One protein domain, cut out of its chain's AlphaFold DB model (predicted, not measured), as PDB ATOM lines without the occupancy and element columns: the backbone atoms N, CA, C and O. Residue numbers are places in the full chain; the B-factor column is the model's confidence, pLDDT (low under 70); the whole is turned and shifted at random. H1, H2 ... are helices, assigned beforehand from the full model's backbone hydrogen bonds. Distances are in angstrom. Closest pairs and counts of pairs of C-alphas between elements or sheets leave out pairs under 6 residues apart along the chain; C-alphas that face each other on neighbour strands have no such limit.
ATOM      1  N   ILE A 451      23.510 -33.955  99.333       85.06
ATOM      2  CA  ILE A 451      24.098 -32.682  98.908       85.06
ATOM      3  C   ILE A 451      24.107 -31.656 100.051       85.06
ATOM      4  O   ILE A 451      25.127 -31.016 100.285       85.06
ATOM      5  N   ILE A 452      23.010 -31.542 100.810       85.69
ATOM      6  CA  ILE A 452      22.895 -30.592 101.930       85.69
ATOM      7  C   ILE A 452      23.899 -30.947 103.030       85.69
ATOM      8  O   ILE A 452      24.613 -30.067 103.509       85.69
ATOM      9  N   ASP A 453      23.996 -32.232 103.387       86.25
ATOM     10  CA  ASP A 453      24.930 -32.716 104.408       86.25
ATOM     11  C   ASP A 453      26.392 -32.458 103.974       86.25
ATOM     12  O   ASP A 453      27.175 -31.916 104.755       86.25
ATOM     13  N   TYR A 454      26.743 -32.720 102.706       87.62
ATOM     14  CA  TYR A 454      28.070 -32.424 102.141       87.62
ATOM     15  C   TYR A 454      28.415 -30.925 102.182       87.62
ATOM     16  O   TYR A 454      29.490 -30.550 102.646       87.62
ATOM     17  N   ILE A 455      27.494 -30.054 101.756       89.88
ATOM     18  CA  ILE A 455      27.705 -28.593 101.729       89.88
ATOM     19  C   ILE A 455      27.653 -27.978 103.131       89.88
ATOM     20  O   ILE A 455      28.182 -26.889 103.338       89.88
ATOM     21  N   SER A 456      27.050 -28.641 104.121       90.19
ATOM     22  CA  SER A 456      27.027 -28.128 105.498       90.19
ATOM     23  C   SER A 456      28.429 -28.013 106.114       90.19
ATOM     24  O   SER A 456      28.655 -27.141 106.950       90.19
ATOM     25  N   ASN A 457      29.383 -28.809 105.618       89.94
ATOM     26  CA  ASN A 457      30.802 -28.725 105.963       89.94
ATOM     27  C   ASN A 457      31.517 -27.509 105.342       89.94
ATOM     28  O   ASN A 457      32.678 -27.273 105.668       89.94
ATOM     29  N   TYR A 458      30.858 -26.761 104.447       90.88
ATOM     30  CA  TYR A 458      31.449 -25.705 103.626       90.88
ATOM     31  C   TYR A 458      30.730 -24.348 103.761       90.88
ATOM     32  O   TYR A 458      29.514 -24.234 103.962       90.88
ATOM     33  N   SER A 459      31.506 -23.272 103.630       88.44
ATOM     34  CA  SER A 459      31.074 -21.893 103.869       88.44
ATOM     35  C   SER A 459      31.739 -20.898 102.914       88.44
ATOM     36  O   SER A 459      32.844 -21.121 102.424       88.44
ATOM     37  N   GLY A 460      31.055 -19.784 102.643       84.50
ATOM     38  CA  GLY A 460      31.541 -18.758 101.721       84.50
ATOM     39  C   GLY A 460      31.694 -19.258 100.280       84.50
ATOM     40  O   GLY A 460      30.873 -20.031  99.787       84.50
ATOM     41  N   ARG A 461      32.752 -18.785  99.614       83.00
ATOM     42  CA  ARG A 461      32.994 -18.962  98.177       83.00
ATOM     43  C   ARG A 461      33.166 -20.429  97.761       83.00
ATOM     44  O   ARG A 461      32.537 -20.860  96.800       83.00
ATOM     45  N   THR A 462      33.913 -21.224  98.525       86.56
ATOM     46  CA  THR A 462      34.188 -22.637  98.193       86.56
ATOM     47  C   THR A 462      32.944 -23.525  98.219       86.56
ATOM     48  O   THR A 462      32.855 -24.464  97.433       86.56
ATOM     49  N   ALA A 463      31.952 -23.218  99.063       89.94
ATOM     50  CA  ALA A 463      30.657 -23.902  99.047       89.94
ATOM     51  C   ALA A 463      29.909 -23.681  97.722       89.94
ATOM     52  O   ALA A 463      29.251 -24.593  97.223       89.94
ATOM     53  N   ILE A 464      30.027 -22.476  97.159       91.19
ATOM     54  CA  ILE A 464      29.405 -22.078  95.896       91.19
ATOM     55  C   ILE A 464      30.165 -22.720  94.728       91.19
ATOM     56  O   ILE A 464      29.543 -23.388  93.908       91.19
ATOM     57  N   ASP A 465      31.499 -22.647  94.707       89.56
ATOM     58  CA  ASP A 465      32.308 -23.284  93.655       89.56
ATOM     59  C   ASP A 465      32.166 -24.824  93.655       89.56
ATOM     60  O   ASP A 465      32.120 -25.436  92.588       89.56
ATOM     61  N   ARG A 466      32.032 -25.471  94.828       91.81
ATOM     62  CA  ARG A 466      31.721 -26.913  94.935       91.81
ATOM     63  C   ARG A 466      30.313 -27.244  94.429       91.81
ATOM     64  O   ARG A 466      30.132 -28.287  93.810       91.81
ATOM     65  N   LEU A 467      29.327 -26.376  94.661       92.75
ATOM     66  CA  LEU A 467      27.971 -26.532  94.121       92.75
ATOM     67  C   LEU A 467      27.944 -26.421  92.593       92.75
ATOM     68  O   LEU A 467      27.375 -27.288  91.936       92.75
ATOM     69  N   VAL A 468      28.612 -25.407  92.036       92.62
ATOM     70  CA  VAL A 468      28.789 -25.234  90.585       92.62
ATOM     71  C   VAL A 468      29.501 -26.450  89.976       92.62
ATOM     72  O   VAL A 468      29.082 -26.965  88.944       92.62
ATOM     73  N   PHE A 469      30.522 -26.981  90.654       92.06
ATOM     74  CA  PHE A 469      31.215 -28.199  90.229       92.06
ATOM     75  C   PHE A 469      30.315 -29.449  90.237       92.06
ATOM     76  O   PHE A 469      30.361 -30.241  89.299       92.06
ATOM     77  N   ILE A 470      29.449 -29.608  91.246       92.06
ATOM     78  CA  ILE A 470      28.456 -30.696  91.290       92.06
ATOM     79  C   ILE A 470      27.438 -30.570  90.151       92.06
ATOM     80  O   ILE A 470      27.085 -31.591  89.568       92.06
ATOM     81  N   ILE A 471      26.986 -29.354  89.822       91.31
ATOM     82  CA  ILE A 471      26.080 -29.113  88.687       91.31
ATOM     83  C   ILE A 471      26.727 -29.629  87.397       91.31
ATOM     84  O   ILE A 471      26.138 -30.482  86.740       91.31
ATOM     85  N   MET A 472      27.972 -29.216  87.113       89.88
ATOM     86  CA  MET A 472      28.723 -29.633  85.915       89.88
ATOM     87  C   MET A 472      28.922 -31.152  85.782       89.88
ATOM     88  O   MET A 472      28.988 -31.659  84.667       89.88
ATOM     89  N   LEU A 473      29.024 -31.885  86.896       88.56
ATOM     90  CA  LEU A 473      29.267 -33.334  86.894       88.56
ATOM     91  C   LEU A 473      28.000 -34.198  86.946       88.56
ATOM     92  O   LEU A 473      28.014 -35.328  86.460       88.56
ATOM     93  N   CYS A 474      26.931 -33.724  87.591       87.06
ATOM     94  CA  CYS A 474      25.813 -34.568  88.026       87.06
ATOM     95  C   CYS A 474      24.445 -33.975  87.631       87.06
ATOM     96  O   CYS A 474      23.735 -33.457  88.503       87.06
ATOM     97  N   PRO A 475      23.997 -34.125  86.368       87.00
ATOM     98  CA  PRO A 475      22.746 -33.528  85.895       87.00
ATOM     99  C   PRO A 475      21.502 -33.912  86.709       87.00
ATOM    100  O   PRO A 475      20.679 -33.060  87.023       87.00
ATOM    101  N   ALA A 476      21.401 -35.164  87.167       86.44
ATOM    102  CA  ALA A 476      20.277 -35.635  87.990       86.44
ATOM    103  C   ALA A 476      20.121 -34.902  89.343       86.44
ATOM    104  O   ALA A 476      19.080 -35.002  89.988       86.44
ATOM    105  N   ILE A 477      21.165 -34.199  89.793       88.19
ATOM    106  CA  ILE A 477      21.224 -33.433  91.047       88.19
ATOM    107  C   ILE A 477      21.265 -31.916  90.777       88.19
ATOM    108  O   ILE A 477      20.970 -31.123  91.675       88.19
ATOM    109  N   ALA A 478      21.569 -31.506  89.541       88.50
ATOM    110  CA  ALA A 478      21.719 -30.116  89.129       88.50
ATOM    111  C   ALA A 478      20.580 -29.167  89.559       88.50
ATOM    112  O   ALA A 478      20.921 -28.104  90.074       88.50
ATOM    113  N   PRO A 479      19.266 -29.479  89.439       89.38
ATOM    114  CA  PRO A 479      18.222 -28.524  89.834       89.38
ATOM    115  C   PRO A 479      18.218 -28.233  91.344       89.38
ATOM    116  O   PRO A 479      18.071 -27.086  91.763       89.38
ATOM    117  N   GLU A 480      18.450 -29.252  92.173       88.62
ATOM    118  CA  GLU A 480      18.476 -29.110  93.632       88.62
ATOM    119  C   GLU A 480      19.768 -28.413  94.101       88.62
ATOM    120  O   GLU A 480      19.754 -27.574  95.005       88.62
ATOM    121  N   ALA A 481      20.891 -28.697  93.431       91.00
ATOM    122  CA  ALA A 481      22.150 -27.986  93.628       91.00
ATOM    123  C   ALA A 481      22.051 -26.507  93.202       91.00
ATOM    124  O   ALA A 481      22.535 -25.638  93.926       91.00
ATOM    125  N   PHE A 482      21.384 -26.201  92.085       91.12
ATOM    126  CA  PHE A 482      21.165 -24.838  91.590       91.12
ATOM    127  C   PHE A 482      20.375 -23.997  92.601       91.12
ATOM    128  O   PHE A 482      20.841 -22.929  92.998       91.12
ATOM    129  N   GLN A 483      19.259 -24.518  93.124       90.88
ATOM    130  CA  GLN A 483      18.471 -23.856  94.174       90.88
ATOM    131  C   GLN A 483      19.294 -23.558  95.437       90.88
ATOM    132  O   GLN A 483      19.261 -22.444  95.965       90.88
ATOM    133  N   LEU A 484      20.083 -24.529  95.912       90.31
ATOM    134  CA  LEU A 484      20.984 -24.329  97.052       90.31
ATOM    135  C   LEU A 484      22.105 -23.324  96.743       90.31
ATOM    136  O   LEU A 484      22.554 -22.615  97.646       90.31
ATOM    137  N   CYS A 485      22.551 -23.245  95.488       92.00
ATOM    138  CA  CYS A 485      23.575 -22.310  95.039       92.00
ATOM    139  C   CYS A 485      23.051 -20.873  95.057       92.00
ATOM    140  O   CYS A 485      23.650 -20.034  95.726       92.00
ATOM    141  N   VAL A 486      21.880 -20.618  94.466       90.38
ATOM    142  CA  VAL A 486      21.195 -19.312  94.511       90.38
ATOM    143  C   VAL A 486      20.996 -18.846  95.962       90.38
ATOM    144  O   VAL A 486      21.420 -17.749  96.328       90.38
ATOM    145  N   GLN A 487      20.493 -19.714  96.850       89.62
ATOM    146  CA  GLN A 487      20.343 -19.401  98.282       89.62
ATOM    147  C   GLN A 487      21.662 -19.054  98.999       89.62
ATOM    148  O   GLN A 487      21.649 -18.340 100.005       89.62
ATOM    149  N   ARG A 488      22.804 -19.583  98.539       88.69
ATOM    150  CA  ARG A 488      24.135 -19.252  99.076       88.69
ATOM    151  C   ARG A 488      24.713 -17.991  98.430       88.69
ATOM    152  O   ARG A 488      25.381 -17.241  99.137       88.69
ATOM    153  N   ILE A 489      24.412 -17.719  97.159       88.88
ATOM    154  CA  ILE A 489      24.811 -16.496  96.446       88.88
ATOM    155  C   ILE A 489      24.116 -15.267  97.042       88.88
ATOM    156  O   ILE A 489      24.818 -14.311  97.348       88.88
ATOM    157  N   HIS A 490      22.815 -15.312  97.353       85.81
ATOM    158  CA  HIS A 490      22.125 -14.198  98.036       85.81
ATOM    159  C   HIS A 490      22.641 -13.914  99.461       85.81
ATOM    160  O   HIS A 490      22.426 -12.831  99.997       85.81
ATOM    161  N   ARG A 491      23.331 -14.876 100.094       86.50
ATOM    162  CA  ARG A 491      24.052 -14.670 101.369       86.50
ATOM    163  C   ARG A 491      25.488 -14.170 101.172       86.50
ATOM    164  O   ARG A 491      26.152 -13.831 102.149       86.50
ATOM    165  N   SER A 492      25.988 -14.194  99.940       80.06
ATOM    166  CA  SER A 492      27.266 -13.610  99.539       80.06
ATOM    167  C   SER A 492      27.053 -12.182  99.024       80.06
ATOM    168  O   SER A 492      25.921 -11.756  98.821       80.06
ATOM    169  N   ARG A 493      28.140 -11.440  98.798       77.19
ATOM    170  CA  ARG A 493      28.107 -10.090  98.208       77.19
ATOM    171  C   ARG A 493      28.726 -10.052  96.807       77.19
ATOM    172  O   ARG A 493      29.125  -8.988  96.362       77.19
ATOM    173  N   ASP A 494      28.811 -11.186  96.106       79.94
ATOM    174  CA  ASP A 494      29.450 -11.297  94.783       79.94
ATOM    175  C   ASP A 494      28.418 -11.599  93.672       79.94
ATOM    176  O   ASP A 494      28.094 -12.767  93.448       79.94
ATOM    177  N   PRO A 495      27.930 -10.604  92.904       83.44
ATOM    178  CA  PRO A 495      26.949 -10.852  91.840       83.44
ATOM    179  C   PRO A 495      27.510 -11.615  90.629       83.44
ATOM    180  O   PRO A 495      26.772 -12.302  89.926       83.44
ATOM    181  N   SER A 496      28.829 -11.576  90.404       84.94
ATOM    182  CA  SER A 496      29.495 -12.325  89.322       84.94
ATOM    183  C   SER A 496      29.381 -13.848  89.471       84.94
ATOM    184  O   SER A 496      29.487 -14.579  88.485       84.94
ATOM    185  N   LEU A 497      29.108 -14.342  90.686       86.62
ATOM    186  CA  LEU A 497      28.782 -15.749  90.918       86.62
ATOM    187  C   LEU A 497      27.494 -16.182  90.219       86.62
ATOM    188  O   LEU A 497      27.405 -17.329  89.792       86.62
ATOM    189  N   TYR A 498      26.524 -15.278  90.076       86.44
ATOM    190  CA  TYR A 498      25.252 -15.589  89.436       86.44
ATOM    191  C   TYR A 498      25.447 -15.864  87.939       86.44
ATOM    192  O   TYR A 498      24.957 -16.866  87.425       86.44
ATOM    193  N   GLN A 499      26.257 -15.045  87.258       86.75
ATOM    194  CA  GLN A 499      26.636 -15.267  85.857       86.75
ATOM    195  C   GLN A 499      27.379 -16.598  85.669       86.75
ATOM    196  O   GLN A 499      27.079 -17.348  84.742       86.75
ATOM    197  N   HIS A 500      28.306 -16.931  86.574       89.12
ATOM    198  CA  HIS A 500      29.042 -18.196  86.512       89.12
ATOM    199  C   HIS A 500      28.142 -19.422  86.752       89.12
ATOM    200  O   HIS A 500      28.279 -20.428  86.059       89.12
ATOM    201  N   LEU A 501      27.191 -19.330  87.691       90.56
ATOM    202  CA  LEU A 501      26.198 -20.375  87.949       90.56
ATOM    203  C   LEU A 501      25.284 -20.610  86.737       90.56
ATOM    204  O   LEU A 501      25.049 -21.762  86.375       90.56
ATOM    205  N   LEU A 502      24.792 -19.537  86.106       88.81
ATOM    206  CA  LEU A 502      23.959 -19.627  84.901       88.81
ATOM    207  C   LEU A 502      24.721 -20.299  83.755       88.81
ATOM    208  O   LEU A 502      24.227 -21.273  83.193       88.81
ATOM    209  N   GLN A 503      25.955 -19.857  83.485       90.56
ATOM    210  CA  GLN A 503      26.811 -20.450  82.455       90.56
ATOM    211  C   GLN A 503      27.061 -21.947  82.705       90.56
ATOM    212  O   GLN A 503      27.001 -22.746  81.773       90.56
ATOM    213  N   ALA A 504      27.315 -22.347  83.955       90.25
ATOM    214  CA  ALA A 504      27.527 -23.750  84.305       90.25
ATOM    215  C   ALA A 504      26.254 -24.603  84.154       90.25
ATOM    216  O   ALA A 504      26.340 -25.755  83.734       90.25
ATOM    217  N   TYR A 505      25.074 -24.051  84.458       90.44
ATOM    218  CA  TYR A 505      23.801 -24.750  84.258       90.44
ATOM    219  C   TYR A 505      23.456 -24.886  82.767       90.44
ATOM    220  O   TYR A 505      23.054 -25.960  82.320       90.44
ATOM    221  N   GLU A 506      23.686 -23.837  81.975       89.31
ATOM    222  CA  GLU A 506      23.509 -23.853  80.518       89.31
ATOM    223  C   GLU A 506      24.427 -24.888  79.853       89.31
ATOM    224  O   GLU A 506      23.964 -25.704  79.059       89.31
ATOM    225  N   GLN A 507      25.701 -24.944  80.257       88.75
ATOM    226  CA  GLN A 507      26.654 -25.959  79.793       88.75
ATOM    227  C   GLN A 507      26.189 -27.393  80.078       88.75
ATOM    228  O   GLN A 507      26.454 -28.279  79.271       88.75
ATOM    229  N   THR A 508      25.482 -27.634  81.189       86.50
ATOM    230  CA  THR A 508      24.940 -28.966  81.512       86.50
ATOM    231  C   THR A 508      23.648 -29.297  80.780       86.50
ATOM    232  O   THR A 508      23.441 -30.451  80.418       86.50
ATOM    233  N   ALA A 509      22.801 -28.297  80.521       86.12
ATOM    234  CA  ALA A 509      21.587 -28.447  79.720       86.12
ATOM    235  C   ALA A 509      21.887 -28.605  78.219       86.12
ATOM    236  O   ALA A 509      21.090 -29.184  77.489       86.12
ATOM    237  N   ALA A 510      23.051 -28.132  77.758       87.00
ATOM    238  CA  ALA A 510      23.532 -28.318  76.390       87.00
ATOM    239  C   ALA A 510      24.074 -29.735  76.098       87.00
ATOM    240  O   ALA A 510      24.393 -30.039  74.947       87.00
ATOM    241  N   ILE A 511      24.204 -30.605  77.109       84.94
ATOM    242  CA  ILE A 511      24.648 -31.992  76.918       84.94
ATOM    243  C   ILE A 511      23.484 -32.801  76.311       84.94
ATOM    244  O   ILE A 511      22.401 -32.828  76.899       84.94
ATOM    245  N   PRO A 512      23.666 -33.484  75.162       75.75
ATOM    246  CA  PRO A 512      22.620 -34.336  74.599       75.75
ATOM    247  C   PRO A 512      22.209 -35.455  75.575       75.75
ATOM    248  O   PRO A 512      22.997 -35.886  76.414       75.75
ATOM    249  N   ASP A 513      20.957 -35.904  75.464       76.81
ATOM    250  CA  ASP A 513      20.262 -36.851  76.360       76.81
ATOM    251  C   ASP A 513      19.946 -36.349  77.792       76.81
ATOM    252  O   ASP A 513      19.356 -37.083  78.589       76.81
ATOM    253  N   VAL A 514      20.247 -35.087  78.126       77.06
ATOM    254  CA  VAL A 514      19.999 -34.503  79.457       77.06
ATOM    255  C   VAL A 514      18.832 -33.502  79.432       77.06
ATOM    256  O   VAL A 514      18.995 -32.325  79.127       77.06
ATOM    257  N   ALA A 515      17.633 -33.953  79.811       78.38
ATOM    258  CA  ALA A 515      16.466 -33.078  79.974       78.38
ATOM    259  C   ALA A 515      16.444 -32.422  81.371       78.38
ATOM    260  O   ALA A 515      16.099 -33.069  82.363       78.38
ATOM    261  N   LEU A 516      16.801 -31.137  81.448       80.06
ATOM    262  CA  LEU A 516      16.770 -30.328  82.675       80.06
ATOM    263  C   LEU A 516      15.584 -29.340  82.690       80.06
ATOM    264  O   LEU A 516      15.187 -28.861  81.628       80.06
ATOM    265  N   PRO A 517      15.014 -29.008  83.869       83.31
ATOM    266  CA  PRO A 517      14.009 -27.949  83.990       83.31
ATOM    267  C   PRO A 517      14.546 -26.575  83.568       83.31
ATOM    268  O   PRO A 517      15.732 -26.284  83.721       83.31
ATOM    269  N   ASN A 518      13.661 -25.693  83.099       81.00
ATOM    270  CA  ASN A 518      14.035 -24.316  82.775       81.00
ATOM    271  C   ASN A 518      14.522 -23.570  84.028       81.00
ATOM    272  O   ASN A 518      13.885 -23.620  85.079       81.00
ATOM    273  N   MET A 519      15.610 -22.805  83.890       76.06
ATOM    274  CA  MET A 519      16.268 -22.091  84.999       76.06
ATOM    275  C   MET A 519      15.300 -21.231  85.832       76.06
ATOM    276  O   MET A 519      15.406 -21.198  87.056       76.06
ATOM    277  N   MET A 520      14.345 -20.562  85.174       73.38
ATOM    278  CA  MET A 520      13.412 -19.627  85.822       73.38
ATOM    279  C   MET A 520      12.322 -20.310  86.662       73.38
ATOM    280  O   MET A 520      11.762 -19.669  87.541       73.38
ATOM    281  N   ASP A 521      12.042 -21.597  86.428       76.69
ATOM    282  CA  ASP A 521      11.105 -22.396  87.240       76.69
ATOM    283  C   ASP A 521      11.774 -22.905  88.536       76.69
ATOM    284  O   ASP A 521      11.118 -23.267  89.512       76.69
ATOM    285  N   LEU A 522      13.113 -22.915  88.571       75.88
ATOM    286  CA  LEU A 522      13.888 -23.394  89.716       75.88
ATOM    287  C   LEU A 522      14.166 -22.302  90.749       75.88
ATOM    288  O   LEU A 522      14.143 -22.600  91.946       75.88
ATOM    289  N   ALA A 523      14.462 -21.076  90.311       75.81
ATOM    290  CA  ALA A 523      14.657 -19.920  91.181       75.81
ATOM    291  C   ALA A 523      14.428 -18.600  90.426       75.81
ATOM    292  O   ALA A 523      14.899 -18.430  89.300       75.81
ATOM    293  N   GLU A 524      13.775 -17.642  91.081       74.44
ATOM    294  CA  GLU A 524      13.610 -16.283  90.562       74.44
ATOM    295  C   GLU A 524      14.959 -15.542  90.563       74.44
ATOM    296  O   GLU A 524      15.626 -15.427  91.592       74.44
ATOM    297  N   LEU A 525      15.375 -15.048  89.394       68.25
ATOM    298  CA  LEU A 525      16.579 -14.232  89.228       68.25
ATOM    299  C   LEU A 525      16.275 -12.780  89.620       68.25
ATOM    300  O   LEU A 525      15.688 -12.033  88.838       68.25
ATOM    301  N   ASP A 526      16.709 -12.370  90.811       80.44
ATOM    302  CA  ASP A 526      16.590 -10.979  91.255       80.44
ATOM    303  C   ASP A 526      17.702 -10.104  90.646       80.44
ATOM    304  O   ASP A 526      18.815  -9.997  91.170       80.44
ATOM    305  N   THR A 527      17.394  -9.470  89.512       84.31
ATOM    306  CA  THR A 527      18.297  -8.513  88.854       84.31
ATOM    307  C   THR A 527      18.473  -7.220  89.648       84.31
ATOM    308  O   THR A 527      19.531  -6.604  89.555       84.31
ATOM    309  N   LYS A 528      17.496  -6.826  90.480       88.25
ATOM    310  CA  LYS A 528      17.601  -5.615  91.310       88.25
ATOM    311  C   LYS A 528      18.632  -5.822  92.409       88.25
ATOM    312  O   LYS A 528      19.501  -4.980  92.588       88.25
ATOM    313  N   TRP A 529      18.609  -6.988  93.059       87.94
ATOM    314  CA  TRP A 529      19.642  -7.382  94.020       87.94
ATOM    315  C   TRP A 529      21.047  -7.383  93.402       87.94
ATOM    316  O   TRP A 529      22.001  -6.964  94.056       87.94
ATOM    317  N   VAL A 530      21.192  -7.820  92.143       86.31
ATOM    318  CA  VAL A 530      22.473  -7.733  91.419       86.31
ATOM    319  C   VAL A 530      22.924  -6.275  91.309       86.31
ATOM    320  O   VAL A 530      24.036  -5.959  91.737       86.31
ATOM    321  N   ASP A 531      22.070  -5.391  90.792       89.69
ATOM    322  CA  ASP A 531      22.402  -3.979  90.589       89.69
ATOM    323  C   ASP A 531      22.710  -3.273  91.924       89.69
ATOM    324  O   ASP A 531      23.789  -2.689  92.071       89.69
ATOM    325  N   ASP A 532      21.849  -3.429  92.936       90.12
ATOM    326  CA  ASP A 532      22.006  -2.856  94.281       90.12
ATOM    327  C   ASP A 532      23.328  -3.290  94.942       90.12
ATOM    328  O   ASP A 532      24.090  -2.455  95.437       90.12
ATOM    329  N   ILE A 533      23.657  -4.588  94.905       88.38
ATOM    330  CA  ILE A 533      24.907  -5.108  95.479       88.38
ATOM    331  C   ILE A 533      26.126  -4.682  94.651       88.38
ATOM    332  O   ILE A 533      27.190  -4.438  95.229       88.38
ATOM    333  N   THR A 534      26.031  -4.539  93.320       87.62
ATOM    334  CA  THR A 534      27.148  -3.953  92.553       87.62
ATOM    335  C   THR A 534      27.388  -2.491  92.922       87.62
ATOM    336  O   THR A 534      28.548  -2.114  93.101       87.62
ATOM    337  N   ALA A 535      26.335  -1.692  93.111       90.12
ATOM    338  CA  ALA A 535      26.440  -0.300  93.536       90.12
ATOM    339  C   ALA A 535      27.013  -0.179  94.959       90.12
ATOM    340  O   ALA A 535      27.960   0.583  95.179       90.12
ATOM    341  N   GLU A 536      26.521  -0.985  95.909       88.50
ATOM    342  CA  GLU A 536      27.045  -1.032  97.279       88.50
ATOM    343  C   GLU A 536      28.536  -1.409  97.275       88.50
ATOM    344  O   GLU A 536      29.358  -0.706  97.862       88.50
ATOM    345  N   ASN A 537      28.922  -2.457  96.539       85.12
ATOM    346  CA  ASN A 537      30.318  -2.879  96.408       85.12
ATOM    347  C   ASN A 537      31.224  -1.818  95.766       85.12
ATOM    348  O   ASN A 537      32.387  -1.698  96.159       85.12
ATOM    349  N   GLN A 538      30.728  -1.056  94.785       85.38
ATOM    350  CA  GLN A 538      31.473   0.050  94.180       85.38
ATOM    351  C   GLN A 538      31.678   1.196  95.177       85.38
ATOM    352  O   GLN A 538      32.809   1.662  95.336       85.38
ATOM    353  N   ALA A 539      30.638   1.600  95.911       87.75
ATOM    354  CA  ALA A 539      30.743   2.622  96.953       87.75
ATOM    355  C   ALA A 539      31.731   2.203  98.057       87.75
ATOM    356  O   ALA A 539      32.630   2.960  98.434       87.75
ATOM    357  N   ASP A 540      31.635   0.954  98.514       82.00
ATOM    358  CA  ASP A 540      32.517   0.372  99.526       82.00
ATOM    359  C   ASP A 540      33.959   0.204  99.001       82.00
ATOM    360  O   ASP A 540      34.933   0.240  99.766       82.00
ATOM    361  N   ARG A 541      34.142   0.012  97.687       78.00
ATOM    362  CA  ARG A 541      35.457   0.016  97.035       78.00
ATOM    363  C   ARG A 541      36.065   1.413  97.047       78.00
ATOM    364  O   ARG A 541      37.179   1.551  97.546       78.00
ATOM    365  N   VAL A 542      35.337   2.426  96.574       85.31
ATOM    366  CA  VAL A 542      35.785   3.829  96.575       85.31
ATOM    367  C   VAL A 542      36.130   4.282  97.996       85.31
ATOM    368  O   VAL A 542      37.197   4.853  98.210       85.31
ATOM    369  N   LYS A 543      35.296   3.944  98.987       85.12
ATOM    370  CA  LYS A 543      35.561   4.230 100.403       85.12
ATOM    371  C   LYS A 543      36.888   3.638 100.885       85.12
ATOM    372  O   LYS A 543      37.698   4.364 101.455       85.12
ATOM    373  N   LEU A 544      37.150   2.352 100.627       76.56
ATOM    374  CA  LEU A 544      38.420   1.736 101.031       76.56
ATOM    375  C   LEU A 544      39.625   2.237 100.219       76.56
ATOM    376  O   LEU A 544      40.729   2.276 100.752       76.56
ATOM    377  N   GLU A 545      39.442   2.654  98.963       77.56
ATOM    378  CA  GLU A 545      40.498   3.327  98.196       77.56
ATOM    379  C   GLU A 545      40.835   4.709  98.784       77.56
ATOM    380  O   GLU A 545      42.007   5.087  98.802       77.56
ATOM    381  N   VAL A 546      39.848   5.445  99.310       83.50
ATOM    382  CA  VAL A 546      40.072   6.690 100.066       83.50
ATOM    383  C   VAL A 546      40.768   6.401 101.398       83.50
ATOM    384  O   VAL A 546      41.804   7.000 101.662       83.50
ATOM    385  N   GLU A 547      40.286   5.443 102.200       77.44
ATOM    386  CA  GLU A 547      40.939   5.053 103.464       77.44
ATOM    387  C   GLU A 547      42.402   4.617 103.250       77.44
ATOM    388  O   GLU A 547      43.286   5.014 104.012       77.44
ATOM    389  N   LEU A 548      42.683   3.858 102.183       73.19
ATOM    390  CA  LEU A 548      44.039   3.455 101.805       73.19
ATOM    391  C   LEU A 548      44.900   4.655 101.391       73.19
ATOM    392  O   LEU A 548      46.058   4.721 101.795       73.19
ATOM    393  N   LYS A 549      44.361   5.612 100.623       74.94
ATOM    394  CA  LYS A 549      45.073   6.846 100.241       74.94
ATOM    395  C   LYS A 549      45.372   7.738 101.444       74.94
ATOM    396  O   LYS A 549      46.464   8.291 101.506       74.94
ATOM    397  N   THR A 550      44.457   7.846 102.407       78.69
ATOM    398  CA  THR A 550      44.695   8.583 103.656       78.69
ATOM    399  C   THR A 550      45.812   7.917 104.460       78.69
ATOM    400  O   THR A 550      46.808   8.559 104.775       78.69
ATOM    401  N   ARG A 551      45.727   6.602 104.699       65.81
ATOM    402  CA  ARG A 551      46.722   5.881 105.514       65.81
ATOM    403  C   ARG A 551      48.042   5.560 104.809       65.81
ATOM    404  O   ARG A 551      48.990   5.142 105.468       65.81
ATOM    405  N   LEU A 552      48.138   5.780 103.498       66.31
ATOM    406  CA  LEU A 552      49.411   5.808 102.770       66.31
ATOM    407  C   LEU A 552      50.356   6.873 103.355       66.31
ATOM    408  O   LEU A 552      51.567   6.659 103.362       66.31
ATOM    409  N   TRP A 553      49.804   7.974 103.882       60.50
ATOM    410  CA  TRP A 553      50.553   9.018 104.588       60.50
ATOM    411  C   TRP A 553      50.914   8.637 106.034       60.50
ATOM    412  O   TRP A 553      51.990   9.004 106.496       60.50
ATOM    413  N   ASP A 554      50.076   7.845 106.714       59.91
ATOM    414  CA  ASP A 554      50.300   7.400 108.105       59.91
ATOM    415  C   ASP A 554      51.374   6.297 108.244       59.91
ATOM    416  O   ASP A 554      51.805   5.970 109.351       59.91
ATOM    417  N   GLY A 555      51.823   5.707 107.130       60.59
ATOM    418  CA  GLY A 555      52.999   4.835 107.076       60.59
ATOM    419  C   GLY A 555      52.742   3.344 106.810       60.59
ATOM    420  O   GLY A 555      51.625   2.851 106.647       60.59
ATOM    421  N   VAL A 556      53.845   2.593 106.732       59.25
ATOM    422  CA  VAL A 556      53.883   1.223 106.178       59.25
ATOM    423  C   VAL A 556      53.120   0.193 107.027       59.25
ATOM    424  O   VAL A 556      52.604  -0.787 106.489       59.25
ATOM    425  N   GLU A 557      52.997   0.389 108.340       55.84
ATOM    426  CA  GLU A 557      52.230  -0.527 109.201       55.84
ATOM    427  C   GLU A 557      50.716  -0.391 108.990       55.84
ATOM    428  O   GLU A 557      50.010  -1.401 108.913       55.84
ATOM    429  N   ALA A 558      50.222   0.836 108.799       57.72
ATOM    430  CA  ALA A 558      48.818   1.106 108.500       57.72
ATOM    431  C   ALA A 558      48.403   0.512 107.138       57.72
ATOM    432  O   ALA A 558      47.329  -0.081 107.018       57.72
ATOM    433  N   LEU A 559      49.300   0.568 106.148       56.06
ATOM    434  CA  LEU A 559      49.171  -0.121 104.857       56.06
ATOM    435  C   LEU A 559      48.992  -1.639 105.002       56.06
ATOM    436  O   LEU A 559      48.091  -2.211 104.389       56.06
ATOM    437  N   HIS A 560      49.807  -2.303 105.829       57.25
ATOM    438  CA  HIS A 560      49.675  -3.746 106.062       57.25
ATOM    439  C   HIS A 560      48.375  -4.108 106.797       57.25
ATOM    440  O   HIS A 560      47.783  -5.150 106.514       57.25
ATOM    441  N   GLN A 561      47.904  -3.257 107.714       56.97
ATOM    442  CA  GLN A 561      46.610  -3.447 108.375       56.97
ATOM    443  C   GLN A 561      45.445  -3.310 107.384       56.97
ATOM    444  O   GLN A 561      44.585  -4.189 107.343       56.97
ATOM    445  N   ILE A 562      45.443  -2.282 106.528       57.97
ATOM    446  CA  ILE A 562      44.406  -2.111 105.497       57.97
ATOM    447  C   ILE A 562      44.459  -3.229 104.452       57.97
ATOM    448  O   ILE A 562      43.408  -3.729 104.065       57.97
ATOM    449  N   ALA A 563      45.643  -3.694 104.044       53.88
ATOM    450  CA  ALA A 563      45.768  -4.838 103.140       53.88
ATOM    451  C   ALA A 563      45.147  -6.125 103.724       53.88
ATOM    452  O   ALA A 563      44.545  -6.898 102.983       53.88
ATOM    453  N   ARG A 564      45.222  -6.333 105.051       55.22
ATOM    454  CA  ARG A 564      44.476  -7.412 105.727       55.22
ATOM    455  C   ARG A 564      42.972  -7.144 105.743       55.22
ATOM    456  O   ARG A 564      42.219  -8.038 105.392       55.22
ATOM    457  N   ILE A 565      42.527  -5.935 106.091       56.03
ATOM    458  CA  ILE A 565      41.093  -5.576 106.142       56.03
ATOM    459  C   ILE A 565      40.428  -5.711 104.758       56.03
ATOM    460  O   ILE A 565      39.308  -6.206 104.656       56.03
ATOM    461  N   LEU A 566      41.134  -5.337 103.687       53.03
ATOM    462  CA  LEU A 566      40.717  -5.526 102.291       53.03
ATOM    463  C   LEU A 566      40.557  -7.000 101.892       53.03
ATOM    464  O   LEU A 566      39.798  -7.285 100.971       53.03
ATOM    465  N   HIS A 567      41.271  -7.913 102.556       53.06
ATOM    466  CA  HIS A 567      41.248  -9.354 102.290       53.06
ATOM    467  C   HIS A 567      40.310 -10.131 103.235       53.06
ATOM    468  O   HIS A 567      39.811 -11.194 102.876       53.06
ATOM    469  N   ASP A 568      40.088  -9.632 104.453       49.47
ATOM    470  CA  ASP A 568      39.259 -10.289 105.472       49.47
ATOM    471  C   ASP A 568      37.769  -9.925 105.349       49.47
ATOM    472  O   ASP A 568      36.900 -10.704 105.744       49.47
ATOM    473  N   LYS A 569      37.443  -8.782 104.721       53.91
ATOM    474  CA  LYS A 569      36.065  -8.496 104.302       53.91
ATOM    475  C   LYS A 569      35.604  -9.556 103.284       53.91
ATOM    476  O   LYS A 569      36.272  -9.748 102.266       53.91
ATOM    477  N   PRO A 570      34.484 -10.257 103.534       40.72
ATOM    478  CA  PRO A 570      34.062 -11.379 102.704       40.72
ATOM    479  C   PRO A 570      33.580 -10.903 101.333       40.72
ATOM    480  O   PRO A 570      32.857  -9.914 101.263       40.72
ATOM    481  N   ALA A 571      33.894 -11.683 100.292       45.56
ATOM    482  CA  ALA A 571      33.307 -11.577  98.953       45.56
ATOM    483  C   ALA A 571      33.451 -10.181  98.311       45.56
ATOM    484  O   ALA A 571      32.585  -9.315  98.439       45.56
ATOM    485  N   ARG A 572      34.570  -9.978  97.605       46.50
ATOM    486  CA  ARG A 572      34.680  -8.951  96.563       46.50
ATOM    487  C   ARG A 572      35.004  -9.630  95.235       46.50
ATOM    488  O   ARG A 572      35.822 -10.558  95.234       46.50
ATOM    489  N   PRO A 573      34.463  -9.132  94.108       34.94
ATOM    490  CA  PRO A 573      34.729  -9.712  92.804       34.94
ATOM    491  C   PRO A 573      36.228  -9.683  92.498       34.94
ATOM    492  O   PRO A 573      36.939  -8.734  92.845       34.94
ATOM    493  N   GLY A 574      36.705 -10.741  91.837       43.22
ATOM    494  CA  GLY A 574      38.100 -10.862  91.420       43.22
ATOM    495  C   GLY A 574      38.573  -9.646  90.614       43.22
ATOM    496  O   GLY A 574      37.772  -8.989  89.952       43.22
ATOM    497  N   HIS A 575      39.889  -9.406  90.637       38.81
ATOM    498  CA  HIS A 575      40.585  -8.182  90.189       38.81
ATOM    499  C   HIS A 575      40.690  -7.059  91.238       38.81
ATOM    500  O   HIS A 575      40.422  -5.883  90.980       38.81
ATOM    501  N   VAL A 576      41.259  -7.404  92.398       31.16
ATOM    502  CA  VAL A 576      42.186  -6.480  93.067       31.16
ATOM    503  C   VAL A 576      43.598  -6.804  92.572       31.16
ATOM    504  O   VAL A 576      44.222  -7.757  93.036       31.16
TER     505      VAL A 576
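AT A GLANCE: This is residues 451 to 576 of the 899 residues of the protein "Ribosome biogenesis protein NOP53" of Psilocybe cyanescens (UniProt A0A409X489). Picture two lobes end to end: a bundle of three helices, H2, H3 and H4, with the short H1 and H5 beside it, and a long helical hairpin in which H6 runs away from the bundle and H7 folds back along its far part. The bundle is up and down, each helix running against the one before it. The printed part has 126 residues with seven named helices, H1 to H7 in chain order, and no named strand; the class is all helix. The whole is loose, with a radius of gyration of the C-alphas of 18.1 A, and spans 62 by 30 by 22 A, the hairpin making much of the length.

HOW THE PARTS SIT: Begin with H6, residues 527 to 554, the longest helix. Its residues 544 to 552 alone touch H7, residues 556 to 568; look at the closest C-alphas, those of Arg 551 and Ala 558, 6.0 A apart. The two form a hairpin, opposite ways at a shallow tilt of 14 degrees. Both are apart from H3, residues 478 to 489, the hub of the other helices. H3 touches H2, residues 461 to 473, in a hairpin of 16 degrees tilt; the closest C-alphas, of Ile 471 and Ala 478, are 4.5 A apart. H3 also forms a hairpin with H4, residues 496 to 509, at a shallow tilt of 3 degrees, closest at the C-alphas of Ile 489 and Leu 497, 6.8 A. With its residues 468 to 472 alone, H2 touches H4, running the same way; the closest C-alphas, of Met 472 and Thr 508, are 5.8 A apart. H5, residues 519 to 522, only just touches residues 479 to 483 of H3, with 3 pairs of C-alphas within 8 A, the closest those of Gln 483 and Leu 522 at 6.4 A. H1, residues 451 to 456, is close to H2 but not clearly touching, 6.2 A between the closest C-alphas, of Ile 455 and Ala 463. In H1, H2, H3, H4 and H7 every O i to N i+4 pair is within hydrogen-bond range, in H6 22 of 24, and H5 is too short for such a pair.

IN THESE COORDINATES: Find C-alpha 527 at (18.297, -8.513, 88.854); from there H6 runs 40.6 A to C-alpha 554 at (50.300, 7.400, 108.105). H7 comes back 18.6 A to C-alpha 568 at (39.259, -10.289, 105.472). H4 is 20.4 A long, H2 18.6 A and H3 15.8 A, while H1 has 8.5 A and H5 5.4 A.

THE WHOLE: The C-alphas of Asp 513 and Asp 554, the two farthest apart, are 62.2 A apart. The printed part has no cut and no long link. Look for low confidence, pLDDT under 70, at residue 525 and residues 551 to 576.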